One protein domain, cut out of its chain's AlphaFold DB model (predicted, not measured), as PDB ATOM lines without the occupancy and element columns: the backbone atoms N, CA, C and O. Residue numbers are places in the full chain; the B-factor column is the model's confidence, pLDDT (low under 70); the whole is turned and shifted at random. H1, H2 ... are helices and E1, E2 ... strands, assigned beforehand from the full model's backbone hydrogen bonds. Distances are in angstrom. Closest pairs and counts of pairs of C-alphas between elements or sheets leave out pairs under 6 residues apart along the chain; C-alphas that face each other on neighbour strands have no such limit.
ATOM      1  N   PRO A 195       3.262  16.387 -39.424       71.75
ATOM      2  CA  PRO A 195       1.872  16.521 -39.848       71.75
ATOM      3  C   PRO A 195       1.016  17.186 -38.767       71.75
ATOM      4  O   PRO A 195       0.227  18.080 -39.057       71.75
ATOM      5  N   PHE A 196       1.236  16.827 -37.499       79.94
ATOM      6  CA  PHE A 196       0.509  17.409 -36.374       79.94
ATOM      7  C   PHE A 196       0.830  18.898 -36.172       79.94
ATOM      8  O   PHE A 196      -0.072  19.709 -35.979       79.94
ATOM      9  N   GLN A 197       2.104  19.285 -36.257       76.88
ATOM     10  CA  GLN A 197       2.536  20.682 -36.162       76.88
ATOM     11  C   GLN A 197       2.022  21.518 -37.339       76.88
ATOM     12  O   GLN A 197       1.522  22.622 -37.133       76.88
ATOM     13  N   GLN A 198       2.077  20.988 -38.564       74.44
ATOM     14  CA  GLN A 198       1.512  21.638 -39.746       74.44
ATOM     15  C   GLN A 198      -0.005  21.812 -39.617       74.44
ATOM     16  O   GLN A 198      -0.518  22.875 -39.968       74.44
ATOM     17  N   ASN A 199      -0.716  20.826 -39.064       84.50
ATOM     18  CA  ASN A 199      -2.141  20.950 -38.767       84.50
ATOM     19  C   ASN A 199      -2.402  22.084 -37.768       84.50
ATOM     20  O   ASN A 199      -3.311  22.877 -38.000       84.50
ATOM     21  N   TRP A 200      -1.577  22.238 -36.723       89.12
ATOM     22  CA  TRP A 200      -1.680  23.375 -35.798       89.12
ATOM     23  C   TRP A 200      -1.424  24.714 -36.484       89.12
ATOM     24  O   TRP A 200      -2.213  25.636 -36.302       89.12
ATOM     25  N   VAL A 201      -0.375  24.832 -37.301       80.19
ATOM     26  CA  VAL A 201      -0.089  26.070 -38.049       80.19
ATOM     27  C   VAL A 201      -1.263  26.440 -38.960       80.19
ATOM     28  O   VAL A 201      -1.692  27.594 -38.970       80.19
ATOM     29  N   ARG A 202      -1.819  25.465 -39.693       80.50
ATOM     30  CA  ARG A 202      -3.012  25.665 -40.529       80.50
ATOM     31  C   ARG A 202      -4.208  26.097 -39.685       80.50
ATOM     32  O   ARG A 202      -4.832  27.096 -40.014       80.50
ATOM     33  N   ALA A 203      -4.468  25.423 -38.567       87.25
ATOM     34  CA  ALA A 203      -5.573  25.763 -37.678       87.25
ATOM     35  C   ALA A 203      -5.443  27.181 -37.102       87.25
ATOM     36  O   ALA A 203      -6.410  27.936 -37.123       87.25
ATOM     37  N   TYR A 204      -4.255  27.585 -36.643       87.44
ATOM     38  CA  TYR A 204      -4.020  28.942 -36.138       87.44
ATOM     39  C   TYR A 204      -4.233  30.011 -37.209       87.44
ATOM     40  O   TYR A 204      -4.759  31.075 -36.898       87.44
ATOM     41  N   ARG A 205      -3.858  29.734 -38.461       80.50
ATOM     42  CA  ARG A 205      -4.098  30.640 -39.588       80.50
ATOM     43  C   ARG A 205      -5.586  30.719 -39.943       80.50
ATOM     44  O   ARG A 205      -6.127  31.816 -40.040       80.50
ATOM     45  N   ASP A 206      -6.229  29.569 -40.129       84.44
ATOM     46  CA  ASP A 206      -7.579  29.466 -40.694       84.44
ATOM     47  C   ASP A 206      -8.669  29.787 -39.649       84.44
ATOM     48  O   ASP A 206      -9.745  30.274 -39.990       84.44
ATOM     49  N   TYR A 207      -8.369  29.586 -38.360       92.06
ATOM     50  CA  TYR A 207      -9.279  29.786 -37.226       92.06
ATOM     51  C   TYR A 207      -8.731  30.791 -36.197       92.06
ATOM     52  O   TYR A 207      -9.042  30.714 -35.003       92.06
ATOM     53  N   SER A 208      -7.924  31.754 -36.656       88.62
ATOM     54  CA  SER A 208      -7.249  32.772 -35.829       88.62
ATOM     55  C   SER A 208      -8.201  33.554 -34.917       88.62
ATOM     56  O   SER A 208      -7.849  33.861 -33.774       88.62
ATOM     57  N   ALA A 209      -9.432  33.804 -35.378       92.12
ATOM     58  CA  ALA A 209     -10.478  34.481 -34.612       92.12
ATOM     59  C   ALA A 209     -10.770  33.807 -33.259       92.12
ATOM     60  O   ALA A 209     -11.063  34.503 -32.288       92.12
ATOM     61  N   TRP A 210     -10.656  32.477 -33.186       95.00
ATOM     62  CA  TRP A 210     -10.831  31.706 -31.953       95.00
ATOM     63  C   TRP A 210      -9.497  31.346 -31.292       95.00
ATOM     64  O   TRP A 210      -9.348  31.545 -30.092       95.00
ATOM     65  N   LEU A 211      -8.524  30.829 -32.052       92.00
ATOM     66  CA  LEU A 211      -7.298  30.245 -31.489       92.00
ATOM     67  C   LEU A 211      -6.233  31.272 -31.088       92.00
ATOM     68  O   LEU A 211      -5.466  31.016 -30.161       92.00
ATOM     69  N   GLN A 212      -6.160  32.410 -31.780       89.94
ATOM     70  CA  GLN A 212      -5.159  33.447 -31.511       89.94
ATOM     71  C   GLN A 212      -5.743  34.632 -30.739       89.94
ATOM     72  O   GLN A 212      -5.072  35.198 -29.879       89.94
ATOM     73  N   HIS A 213      -6.978  35.016 -31.061       88.69
ATOM     74  CA  HIS A 213      -7.612  36.229 -30.535       88.69
ATOM     75  C   HIS A 213      -8.854  35.960 -29.679       88.69
ATOM     76  O   HIS A 213      -9.438  36.905 -29.149       88.69
ATOM     77  N   GLY A 214      -9.283  34.702 -29.571       91.94
ATOM     78  CA  GLY A 214     -10.490  34.330 -28.846       91.94
ATOM     79  C   GLY A 214     -10.269  34.139 -27.348       91.94
ATOM     80  O   GLY A 214      -9.158  33.926 -26.865       91.94
ATOM     81  N   GLU A 215     -11.371  34.177 -26.612       96.94
ATOM     82  CA  GLU A 215     -11.431  33.823 -25.200       96.94
ATOM     83  C   GLU A 215     -11.742  32.331 -25.057       96.94
ATOM     84  O   GLU A 215     -12.698  31.822 -25.647       96.94
ATOM     85  N   MET A 216     -10.948  31.627 -24.254       97.12
ATOM     86  CA  MET A 216     -11.189  30.226 -23.925       97.12
ATOM     87  C   MET A 216     -12.292  30.120 -22.862       97.12
ATOM     88  O   MET A 216     -12.191  30.707 -21.788       97.12
ATOM     89  N   LEU A 217     -13.341  29.358 -23.161       96.44
ATOM     90  CA  LEU A 217     -14.502  29.128 -22.302       96.44
ATOM     91  C   LEU A 217     -14.461  27.715 -21.699       96.44
ATOM     92  O   LEU A 217     -13.707  26.872 -22.180       96.44
ATOM     93  N   PRO A 218     -15.292  27.402 -20.686       95.81
ATOM     94  CA  PRO A 218     -15.416  26.036 -20.191       95.81
ATOM     95  C   PRO A 218     -15.773  25.048 -21.319       95.81
ATOM     96  O   PRO A 218     -16.693  25.329 -22.105       95.81
ATOM     97  N   PRO A 219     -15.079  23.898 -21.408       95.75
ATOM     98  CA  PRO A 219     -15.308  22.935 -22.473       95.75
ATOM     99  C   PRO A 219     -16.688  22.271 -22.320       95.75
ATOM    100  O   PRO A 219     -17.100  21.956 -21.202       95.75
ATOM    101  N   PRO A 220     -17.416  22.018 -23.423       96.19
ATOM    102  CA  PRO A 220     -18.600  21.163 -23.403       96.19
ATOM    103  C   PRO A 220     -18.235  19.721 -23.033       96.19
ATOM    104  O   PRO A 220     -17.068  19.332 -23.054       96.19
ATOM    105  N   LYS A 221     -19.237  18.892 -22.742       97.12
ATOM    106  CA  LYS A 221     -19.001  17.470 -22.485       97.12
ATOM    107  C   LYS A 221     -18.613  16.753 -23.788       97.12
ATOM    108  O   LYS A 221     -19.282  16.919 -24.806       97.12
ATOM    109  N   LEU A 222     -17.572  15.926 -23.729       97.44
ATOM    110  CA  LEU A 222     -17.158  15.019 -24.800       97.44
ATOM    111  C   LEU A 222     -17.016  13.614 -24.216       97.44
ATOM    112  O   LEU A 222     -16.239  13.419 -23.285       97.44
ATOM    113  N   ASP A 223     -17.755  12.655 -24.766       97.81
ATOM    114  CA  ASP A 223     -17.567  11.241 -24.452       97.81
ATOM    115  C   ASP A 223     -16.581  10.645 -25.469       97.81
ATOM    116  O   ASP A 223     -16.873  10.600 -26.666       97.81
ATOM    117  N   CYS A 224     -15.406  10.218 -25.008       96.75
ATOM    118  CA  CYS A 224     -14.399   9.520 -25.810       96.75
ATOM    119  C   CYS A 224     -13.585   8.565 -24.929       96.75
ATOM    120  O   CYS A 224     -13.680   8.610 -23.700       96.75
ATOM    121  N   GLU A 225     -12.815   7.678 -25.557       95.50
ATOM    122  CA  GLU A 225     -11.920   6.780 -24.829       95.50
ATOM    123  C   GLU A 225     -10.794   7.552 -24.123       95.50
ATOM    124  O   GLU A 225     -10.439   8.676 -24.489       95.50
ATOM    125  N   ASN A 226     -10.206   6.920 -23.113       94.38
ATOM    126  CA  ASN A 226      -8.977   7.395 -22.495       94.38
ATOM    127  C   ASN A 226      -7.807   6.498 -22.898       94.38
ATOM    128  O   ASN A 226      -7.979   5.326 -23.229       94.38
ATOM    129  N   MET A 227      -6.606   7.058 -22.830       90.44
ATOM    130  CA  MET A 227      -5.355   6.347 -23.030       90.44
ATOM    131  C   MET A 227      -4.380   6.602 -21.883       90.44
ATOM    132  O   MET A 227      -4.407   7.649 -21.227       90.44
ATOM    133  N   ASP A 228      -3.463   5.656 -21.695       90.00
ATOM    134  CA  ASP A 228      -2.338   5.816 -20.783       90.00
ATOM    135  C   ASP A 228      -1.342   6.855 -21.312       90.00
ATOM    136  O   ASP A 228      -0.774   6.725 -22.400       90.00
ATOM    137  N   TYR A 229      -1.068   7.875 -20.500       77.88
ATOM    138  CA  TYR A 229      -0.003   8.840 -20.725       77.88
ATOM    139  C   TYR A 229       0.847   9.016 -19.465       77.88
ATOM    140  O   TYR A 229       0.501   9.731 -18.517       77.88
ATOM    141  N   LYS A 230       2.023   8.381 -19.473       83.56
ATOM    142  CA  LYS A 230       2.934   8.290 -18.324       83.56
ATOM    143  C   LYS A 230       2.237   7.666 -17.109       83.56
ATOM    144  O   LYS A 230       2.131   6.455 -17.035       83.56
ATOM    145  N   ARG A 231       1.788   8.492 -16.160       89.38
ATOM    146  CA  ARG A 231       1.091   8.070 -14.931       89.38
ATOM    147  C   ARG A 231      -0.379   8.495 -14.896       89.38
ATOM    148  O   ARG A 231      -1.009   8.400 -13.850       89.38
ATOM    149  N   TRP A 232      -0.883   9.057 -15.991       87.62
ATOM    150  CA  TRP A 232      -2.210   9.652 -16.082       87.62
ATOM    151  C   TRP A 232      -3.033   8.942 -17.148       87.62
ATOM    152  O   TRP A 232      -2.493   8.514 -18.163       87.62
ATOM    153  N   GLN A 233      -4.341   8.891 -16.931       92.50
ATOM    154  CA  GLN A 233      -5.321   8.557 -17.957       92.50
ATOM    155  C   GLN A 233      -5.821   9.866 -18.565       92.50
ATOM    156  O   GLN A 233      -6.290  10.745 -17.840       92.50
ATOM    157  N   VAL A 234      -5.653  10.023 -19.874       91.69
ATOM    158  CA  VAL A 234      -6.014  11.242 -20.612       91.69
ATOM    159  C   VAL A 234      -6.944  10.894 -21.770       91.69
ATOM    160  O   VAL A 234      -6.826   9.791 -22.301       91.69
ATOM    161  N   PRO A 235      -7.844  11.795 -22.193       94.75
ATOM    162  CA  PRO A 235      -8.734  11.512 -23.313       94.75
ATOM    163  C   PRO A 235      -7.951  11.358 -24.620       94.75
ATOM    164  O   PRO A 235      -6.954  12.048 -24.846       94.75
ATOM    165  N   VAL A 236      -8.426  10.486 -25.511       94.81
ATOM    166  CA  VAL A 236      -7.849  10.337 -26.861       94.81
ATOM    167  C   VAL A 236      -8.151  11.540 -27.764       94.81
ATOM    168  O   VAL A 236      -7.438  11.781 -28.741       94.81
ATOM    169  N   ILE A 237      -9.185  12.319 -27.428       96.69
ATOM    170  CA  ILE A 237      -9.546  13.575 -28.089       96.69
ATOM    171  C   ILE A 237      -9.522  14.690 -27.046       96.69
ATOM    172  O   ILE A 237     -10.305  14.694 -26.100       96.69
ATOM    173  N   PHE A 238      -8.641  15.665 -27.244       95.81
ATOM    174  CA  PHE A 238      -8.623  16.888 -26.447       95.81
ATOM    175  C   PHE A 238      -9.522  17.926 -27.099       95.81
ATOM    176  O   PHE A 238      -9.542  18.051 -28.323       95.81
ATOM    177  N   HIS A 239     -10.238  18.711 -26.304       96.69
ATOM    178  CA  HIS A 239     -11.092  19.759 -26.844       96.69
ATOM    179  C   HIS A 239     -11.223  20.945 -25.903       96.69
ATOM    180  O   HIS A 239     -11.085  20.824 -24.684       96.69
ATOM    181  N   ASN A 240     -11.518  22.105 -26.484       97.25
ATOM    182  CA  ASN A 240     -11.964  23.253 -25.713       97.25
ATOM    183  C   ASN A 240     -12.918  24.153 -26.501       97.25
ATOM    184  O   ASN A 240     -12.961  24.105 -27.732       97.25
ATOM    185  N   ARG A 241     -13.696  24.965 -25.783       97.62
ATOM    186  CA  ARG A 241     -14.614  25.949 -26.364       97.62
ATOM    187  C   ARG A 241     -13.963  27.319 -26.383       97.62
ATOM    188  O   ARG A 241     -13.290  27.705 -25.434       97.62
ATOM    189  N   PHE A 242     -14.226  28.070 -27.441       98.06
ATOM    190  CA  PHE A 242     -13.705  29.413 -27.633       98.06
ATOM    191  C   PHE A 242     -14.808  30.363 -28.077       98.06
ATOM    192  O   PHE A 242     -15.754  29.953 -28.755       98.06
ATOM    193  N   ARG A 243     -14.653  31.639 -27.731       97.94
ATOM    194  CA  ARG A 243     -15.482  32.746 -28.211       97.94
ATOM    195  C   ARG A 243     -14.604  33.787 -28.894       97.94
ATOM    196  O   ARG A 243     -13.673  34.305 -28.288       97.94
ATOM    197  N   ALA A 244     -14.896  34.071 -30.158       97.06
ATOM    198  CA  ALA A 244     -14.226  35.112 -30.926       97.06
ATOM    199  C   ALA A 244     -14.717  36.510 -30.511       97.06
ATOM    200  O   ALA A 244     -15.765  36.657 -29.878       97.06
ATOM    201  N   ALA A 245     -13.991  37.554 -30.915       94.88
ATOM    202  CA  ALA A 245     -14.319  38.947 -30.585       94.88
ATOM    203  C   ALA A 245     -15.700  39.406 -31.099       94.88
ATOM    204  O   ALA A 245     -16.322  40.283 -30.507       94.88
ATOM    205  N   ASN A 246     -16.204  38.796 -32.176       93.69
ATOM    206  CA  ASN A 246     -17.545  39.047 -32.717       93.69
ATOM    207  C   ASN A 246     -18.662  38.288 -31.965       93.69
ATOM    208  O   ASN A 246     -19.817  38.335 -32.381       93.69
ATOM    209  N   GLY A 247     -18.327  37.563 -30.893       94.94
ATOM    210  CA  GLY A 247     -19.261  36.759 -30.105       94.94
ATOM    211  C   GLY A 247     -19.556  35.370 -30.677       94.94
ATOM    212  O   GLY A 247     -20.251  34.596 -30.019       94.94
ATOM    213  N   GLU A 248     -19.035  35.012 -31.857       96.12
ATOM    214  CA  GLU A 248     -19.196  33.661 -32.399       96.12
ATOM    215  C   GLU A 248     -18.414  32.641 -31.571       96.12
ATOM    216  O   GLU A 248     -17.248  32.843 -31.223       96.12
ATOM    217  N   GLU A 249     -19.034  31.496 -31.307       97.38
ATOM    218  CA  GLU A 249     -18.420  30.423 -30.537       97.38
ATOM    219  C   GLU A 249     -18.078  29.216 -31.401       97.38
ATOM    220  O   GLU A 249     -18.802  28.886 -32.345       97.38
ATOM    221  N   ALA A 250     -17.010  28.520 -31.028       97.69
ATOM    222  CA  ALA A 250     -16.584  27.278 -31.650       97.69
ATOM    223  C   ALA A 250     -16.034  26.297 -30.611       97.69
ATOM    224  O   ALA A 250     -15.552  26.699 -29.550       97.69
ATOM    225  N   VAL A 251     -16.080  25.007 -30.933       97.88
ATOM    226  CA  VAL A 251     -15.340  23.962 -30.218       97.88
ATOM    227  C   VAL A 251     -14.207  23.495 -31.112       97.88
ATOM    228  O   VAL A 251     -14.433  23.112 -32.258       97.88
ATOM    229  N   VAL A 252     -12.992  23.520 -30.576       97.38
ATOM    230  CA  VAL A 252     -11.806  22.979 -31.239       97.38
ATOM    231  C   VAL A 252     -11.535  21.605 -30.646       97.38
ATOM    232  O   VAL A 252     -11.393  21.490 -29.430       97.38
ATOM    233  N   LEU A 253     -11.476  20.580 -31.494       97.62
ATOM    234  CA  LEU A 253     -11.162  19.200 -31.133       97.62
ATOM    235  C   LEU A 253      -9.845  18.775 -31.774       97.62
ATOM    236  O   LEU A 253      -9.557  19.130 -32.916       97.62
ATOM    237  N   VAL A 254      -9.065  17.990 -31.043       96.56
ATOM    238  CA  VAL A 254      -7.712  17.593 -31.418       96.56
ATOM    239  C   VAL A 254      -7.522  16.112 -31.132       96.56
ATOM    240  O   VAL A 254      -7.594  15.680 -29.979       96.56
ATOM    241  N   ASN A 255      -7.210  15.338 -32.169       94.50
ATOM    242  CA  ASN A 255      -6.716  13.977 -32.006       94.50
ATOM    243  C   ASN A 255      -5.188  14.009 -31.888       94.50
ATOM    244  O   ASN A 255      -4.483  14.102 -32.889       94.50
ATOM    245  N   ALA A 256      -4.668  13.919 -30.665       83.00
ATOM    246  CA  ALA A 256      -3.224  13.910 -30.411       83.00
ATOM    247  C   ALA A 256      -2.584  12.511 -30.563       83.00
ATOM    248  O   ALA A 256      -1.416  12.322 -30.223       83.00
ATOM    249  N   THR A 257      -3.341  11.519 -31.042       87.19
ATOM    250  CA  THR A 257      -2.896  10.127 -31.171       87.19
ATOM    251  C   THR A 257      -2.474   9.787 -32.605       87.19
ATOM    252  O   THR A 257      -2.669  10.561 -33.544       87.19
ATOM    253  N   ARG A 258      -1.879   8.600 -32.780       84.06
ATOM    254  CA  ARG A 258      -1.458   8.064 -34.089       84.06
ATOM    255  C   ARG A 258      -2.525   7.206 -34.781       84.06
ATOM    256  O   ARG A 258      -2.258   6.675 -35.853       84.06
ATOM    257  N   ALA A 259      -3.703   7.059 -34.178       89.62
ATOM    258  CA  ALA A 259      -4.819   6.290 -34.720       89.62
ATOM    259  C   ALA A 259      -6.027   7.204 -34.947       89.62
ATOM    260  O   ALA A 259      -6.118   8.272 -34.342       89.62
ATOM    261  N   ALA A 260      -6.937   6.810 -35.836       94.88
ATOM    262  CA  ALA A 260      -8.212   7.503 -35.957       94.88
ATOM    263  C   ALA A 260      -9.009   7.327 -34.657       94.88
ATOM    264  O   ALA A 260      -9.022   6.237 -34.089       94.88
ATOM    265  N   GLN A 261      -9.650   8.397 -34.195       97.31
ATOM    266  CA  GLN A 261     -10.398   8.418 -32.940       97.31
ATOM    267  C   GLN A 261     -11.838   8.844 -33.176       97.31
ATOM    268  O   GLN A 261     -12.128   9.627 -34.083       97.31
ATOM    269  N   THR A 262     -12.733   8.355 -32.327       97.56
ATOM    270  CA  THR A 262     -14.154   8.704 -32.350       97.56
ATOM    271  C   THR A 262     -14.629   9.190 -30.990       97.56
ATOM    272  O   THR A 262     -14.075   8.818 -29.958       97.56
ATOM    273  N   GLY A 263     -15.683   9.998 -30.979       97.00
ATOM    274  CA  GLY A 263     -16.321  10.460 -29.752       97.00
ATOM    275  C   GLY A 263     -17.677  11.103 -30.012       97.00
ATOM    276  O   GLY A 263     -18.095  11.256 -31.159       97.00
ATOM    277  N   ASN A 264     -18.352  11.506 -28.941       98.12
ATOM    278  CA  ASN A 264     -19.639  12.194 -28.998       98.12
ATOM    279  C   ASN A 264     -19.561  13.521 -28.243       98.12
ATOM    280  O   ASN A 264     -19.445  13.546 -27.015       98.12
ATOM    281  N   LEU A 265     -19.607  14.627 -28.986       98.06
ATOM    282  CA  LEU A 265     -19.603  15.981 -28.443       98.06
ATOM    283  C   LEU A 265     -21.035  16.408 -28.104       98.06
ATOM    284  O   LEU A 265     -21.906  16.389 -28.971       98.06
ATOM    285  N   HIS A 266     -21.271  16.851 -26.870       97.06
ATOM    286  CA  HIS A 266     -22.571  17.360 -26.421       97.06
ATOM    287  C   HIS A 266     -22.534  18.880 -26.337       97.06
ATOM    288  O   HIS A 266     -21.999  19.449 -25.382       97.06
ATOM    289  N   TRP A 267     -23.084  19.554 -27.343       95.88
ATOM    290  CA  TRP A 267     -22.987  21.006 -27.459       95.88
ATOM    291  C   TRP A 267     -24.182  21.606 -28.208       95.88
ATOM    292  O   TRP A 267     -24.734  20.984 -29.109       95.88
ATOM    293  N   GLN A 268     -24.609  22.812 -27.810       93.44
ATOM    294  CA  GLN A 268     -25.788  23.504 -28.366       93.44
ATOM    295  C   GLN A 268     -27.066  22.636 -28.375       93.44
ATOM    296  O   GLN A 268     -27.850  22.667 -29.318       93.44
ATOM    297  N   GLY A 269     -27.260  21.816 -27.333       92.44
ATOM    298  CA  GLY A 269     -28.411  20.909 -27.219       92.44
ATOM    299  C   GLY A 269     -28.395  19.717 -28.186       92.44
ATOM    300  O   GLY A 269     -29.377  18.983 -28.244       92.44
ATOM    301  N   LYS A 270     -27.304  19.508 -28.934       93.62
ATOM    302  CA  LYS A 270     -27.126  18.399 -29.878       93.62
ATOM    303  C   LYS A 270     -26.012  17.462 -29.414       93.62
ATOM    304  O   LYS A 270     -25.052  17.886 -28.768       93.62
ATOM    305  N   THR A 271     -26.125  16.197 -29.805       96.88
ATOM    306  CA  THR A 271     -25.028  15.227 -29.743       96.88
ATOM    307  C   THR A 271     -24.448  15.075 -31.142       96.88
ATOM    308  O   THR A 271     -25.162  14.731 -32.081       96.88
ATOM    309  N   ILE A 272     -23.161  15.372 -31.284       97.12
ATOM    310  CA  ILE A 272     -22.448  15.402 -32.558       97.12
ATOM    311  C   ILE A 272     -21.415  14.281 -32.535       97.12
ATOM    312  O   ILE A 272     -20.480  14.311 -31.730       97.12
ATOM    313  N   ALA A 273     -21.580  13.301 -33.422       96.81
ATOM    314  CA  ALA A 273     -20.580  12.263 -33.623       96.81
ATOM    315  C   ALA A 273     -19.330  12.883 -34.259       96.81
ATOM    316  O   ALA A 273     -19.407  13.544 -35.298       96.81
ATOM    317  N   VAL A 274     -18.175  12.673 -33.633       97.19
ATOM    318  CA  VAL A 274     -16.884  13.129 -34.144       97.19
ATOM    319  C   VAL A 274     -16.031  11.931 -34.528       97.19
ATOM    320  O   VAL A 274     -15.958  10.944 -33.801       97.19
ATOM    321  N   GLN A 275     -15.377  12.037 -35.679       97.19
ATOM    322  CA  GLN A 275     -14.366  11.096 -36.146       97.19
ATOM    323  C   GLN A 275     -13.176  11.909 -36.635       97.19
ATOM    324  O   GLN A 275     -13.329  12.706 -37.559       97.19
ATOM    325  N   LEU A 276     -12.021  11.724 -36.004       96.38
ATOM    326  CA  LEU A 276     -10.810  12.497 -36.257       96.38
ATOM    327  C   LEU A 276      -9.684  11.576 -36.721       96.38
ATOM    328  O   LEU A 276      -9.376  10.584 -36.060       96.38
ATOM    329  N   GLN A 277      -9.035  11.925 -37.825       94.38
ATOM    330  CA  GLN A 277      -7.822  11.255 -38.291       94.38
ATOM    331  C   GLN A 277      -6.640  11.520 -37.341       94.38
ATOM    332  O   GLN A 277      -6.699  12.464 -36.544       94.38
ATOM    333  N   PRO A 278      -5.570  10.703 -37.383       90.12
ATOM    334  CA  PRO A 278      -4.366  10.943 -36.591       90.12
ATOM    335  C   PRO A 278      -3.851  12.377 -36.749       90.12
ATOM    336  O   PRO A 278      -3.619  12.841 -37.865       90.12
ATOM    337  N   GLY A 279      -3.668  13.086 -35.636       87.12
ATOM    338  CA  GLY A 279      -3.177  14.463 -35.649       87.12
ATOM    339  C   GLY A 279      -4.153  15.508 -36.211       87.12
ATOM    340  O   GLY A 279      -3.743  16.648 -36.435       87.12
ATOM    341  N   GLU A 280      -5.410  15.157 -36.490       93.06
ATOM    342  CA  GLU A 280      -6.399  16.104 -37.007       93.06
ATOM    343  C   GLU A 280      -6.788  17.143 -35.945       93.06
ATOM    344  O   GLU A 280      -6.982  16.818 -34.768       93.06
ATOM    345  N   ILE A 281      -6.944  18.392 -36.391       95.06
ATOM    346  CA  ILE A 281      -7.543  19.485 -35.627       95.06
ATOM    347  C   ILE A 281      -8.802  19.905 -36.364       95.06
ATOM    348  O   ILE A 281      -8.734  20.350 -37.510       95.06
ATOM    349  N   ARG A 282      -9.946  19.769 -35.702       95.25
ATOM    350  CA  ARG A 282     -11.248  20.120 -36.259       95.25
ATOM    351  C   ARG A 282     -11.876  21.231 -35.443       95.25
ATOM    352  O   ARG A 282     -11.866  21.186 -34.215       95.25
ATOM    353  N   VAL A 283     -12.461  22.200 -36.131       95.81
ATOM    354  CA  VAL A 283     -13.247  23.267 -35.513       95.81
ATOM    355  C   VAL A 283     -14.699  23.075 -35.911       95.81
ATOM    356  O   VAL A 283     -14.989  22.875 -37.085       95.81
ATOM    357  N   ILE A 284     -15.592  23.097 -34.925       95.94
ATOM    358  CA  ILE A 284     -17.041  23.053 -35.127       95.94
ATOM    359  C   ILE A 284     -17.587  24.385 -34.632       95.94
ATOM    360  O   ILE A 284     -17.500  24.680 -33.436       95.94
ATOM    361  N   ALA A 285     -18.118  25.211 -35.530       94.38
ATOM    362  CA  ALA A 285     -18.656  26.518 -35.164       94.38
ATOM    363  C   ALA A 285     -20.130  26.406 -34.748       94.38
ATOM    364  O   ALA A 285     -20.912  25.678 -35.350       94.38
ATOM    365  N   ALA A 286     -20.561  27.181 -33.748       92.50
ATOM    366  CA  ALA A 286     -21.934  27.118 -33.232       92.50
ATOM    367  C   ALA A 286     -22.975  27.445 -34.314       92.50
ATOM    368  O   ALA A 286     -24.093  26.938 -34.281       92.50
ATOM    369  N   LYS A 287     -22.599  28.287 -35.283       89.62
ATOM    370  CA  LYS A 287     -23.441  28.662 -36.425       89.62
ATOM    371  C   LYS A 287     -23.708  27.513 -37.398       89.62
ATOM    372  O   LYS A 287     -24.741  27.530 -38.046       89.62
ATOM    373  N   GLU A 288     -22.822  26.521 -37.466       87.06
ATOM    374  CA  GLU A 288     -22.984  25.327 -38.314       87.06
ATOM    375  C   GLU A 288     -23.988  24.335 -37.712       87.06
ATOM    376  O   GLU A 288     -24.428  23.401 -38.375       87.06
ATOM    377  N   LEU A 289     -24.348  24.534 -36.441       84.06
ATOM    378  CA  LEU A 289     -25.256  23.679 -35.686       84.06
ATOM    379  C   LEU A 289     -26.660  24.269 -35.549       84.06
ATOM    380  O   LEU A 289     -27.494  23.636 -34.900       84.06
TER     381      LEU A 289
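AT A GLANCE: This is residues 195 to 289 of the 290 residues of an uncharacterized protein of Lentisphaerae bacterium (UniProt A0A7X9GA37). Two sheets pack partly face to face as a small sandwich, one of four strands, E1 E5 E6 E9, and one of three, E2 E7 E8; H1 packs along E9 on the face of the larger sheet turned away from the smaller one. The sheets draw together at the end where Ile 237, Asn 255, Gln 261 and Leu 276 lie, and the hairpin E3 and E4 lies beyond that end, farthest from the mean of the C-alphas. The printed part has 95 residues with three named helices and nine named strands, in the order H1 H2 E1 E2 E3 E4 E5 E6 E7 E8 E9 H3, of mixed class, and its three sheets are antiparallel throughout. It is compact, with a radius of gyration of the C-alphas of 13.2 A, and spans 39 by 31 by 23 A.

IN THESE COORDINATES: The larger sheet holds E1, residues 215 to 217, 6.3 A long; E5, residues 237 to 243, 20.1 A; E6, residues 249 to 255, 20.2 A; and E9, residues 281 to 285, 13.2 A. C-alpha 237, where E5 begins, is at (-9.546, 13.575, -28.089). The second sheet holds E2, residues 221 to 224, 9.8 A; E7, residues 261 to 267, 18.6 A; and E8, residues 270 to 276, 18.5 A. The third holds E3, residues 226 to 229, 9.3 A, and E4, residues 232 to 235, 9.9 A. H1 is residues 195 to 206, 16.1 A, from C-alpha 195 at (1.872, 16.521, -39.848). H2 is residues 208 to 211, 5.0 A, and H3 is residues 286 to 289, 5.4 A, ending with C-alpha 289 at (-25.256, 23.679, -35.686).

HOW THE PARTS SIT: The larger sheet runs E1, E5, E6, E9 and is only just strongly twisted, its C-alphas lying up to 4.2 A off the best plane. N 217 and O 241 of E1 and E5 are 2.8 A apart; in the hairpin E5 and E6, N 242 and O 250 are 2.8 A apart; between E6 and E9, N 253 and O 282 are 2.8 A apart, each within hydrogen-bond range. The smaller sheet runs E2, E7, E8, with N 264 and O 223 at 2.9 A and, in the hairpin E7 and E8, N 272 and O 265 at 2.8 A. These two sheets form a sandwich, two sheets face to face, 9.8 A centre to centre where they face each other, with strands at 27 degrees. Asn 255 of E6 and Leu 276 of E8 have the closest C-alphas of those two strands, 6.1 A apart. E2 runs on into E3 at 76 degrees, and E4 runs on into E5 at 62 degrees; in the hairpin E3 and E4, N 227 and O 234 are 2.8 A apart. H1 and the larger sheet make two layers, a helix on one face of a sheet. H1 is over E9 at a height of 9.0 A over the sheet and runs along the strands, at 8 degrees to E9 on the local plane, which is fitted to only 6 C-alphas. The closest C-alphas of H1 and E9 are those of Asn 199 and Ile 281, 6.4 A apart. H2 only grazes this sheet with residues 209 to 211, and H3 with residues 286 to 288. H1 and H2 are close but not clearly touching, Tyr 204 and Leu 211 having the closest C-alphas, 5.8 A apart. Every O i to N i+4 pair of H1 is within hydrogen-bond range; H2 and H3 are too short for such a pair.

THE WHOLE: The two C-alphas farthest apart are those of Arg 231 and Asn 246, at 40.3 A. The printed part has no cut, and its links are tight. The mean pLDDT of the printed part is 92.3, that of H1 is 81, and no printed residue is under 70.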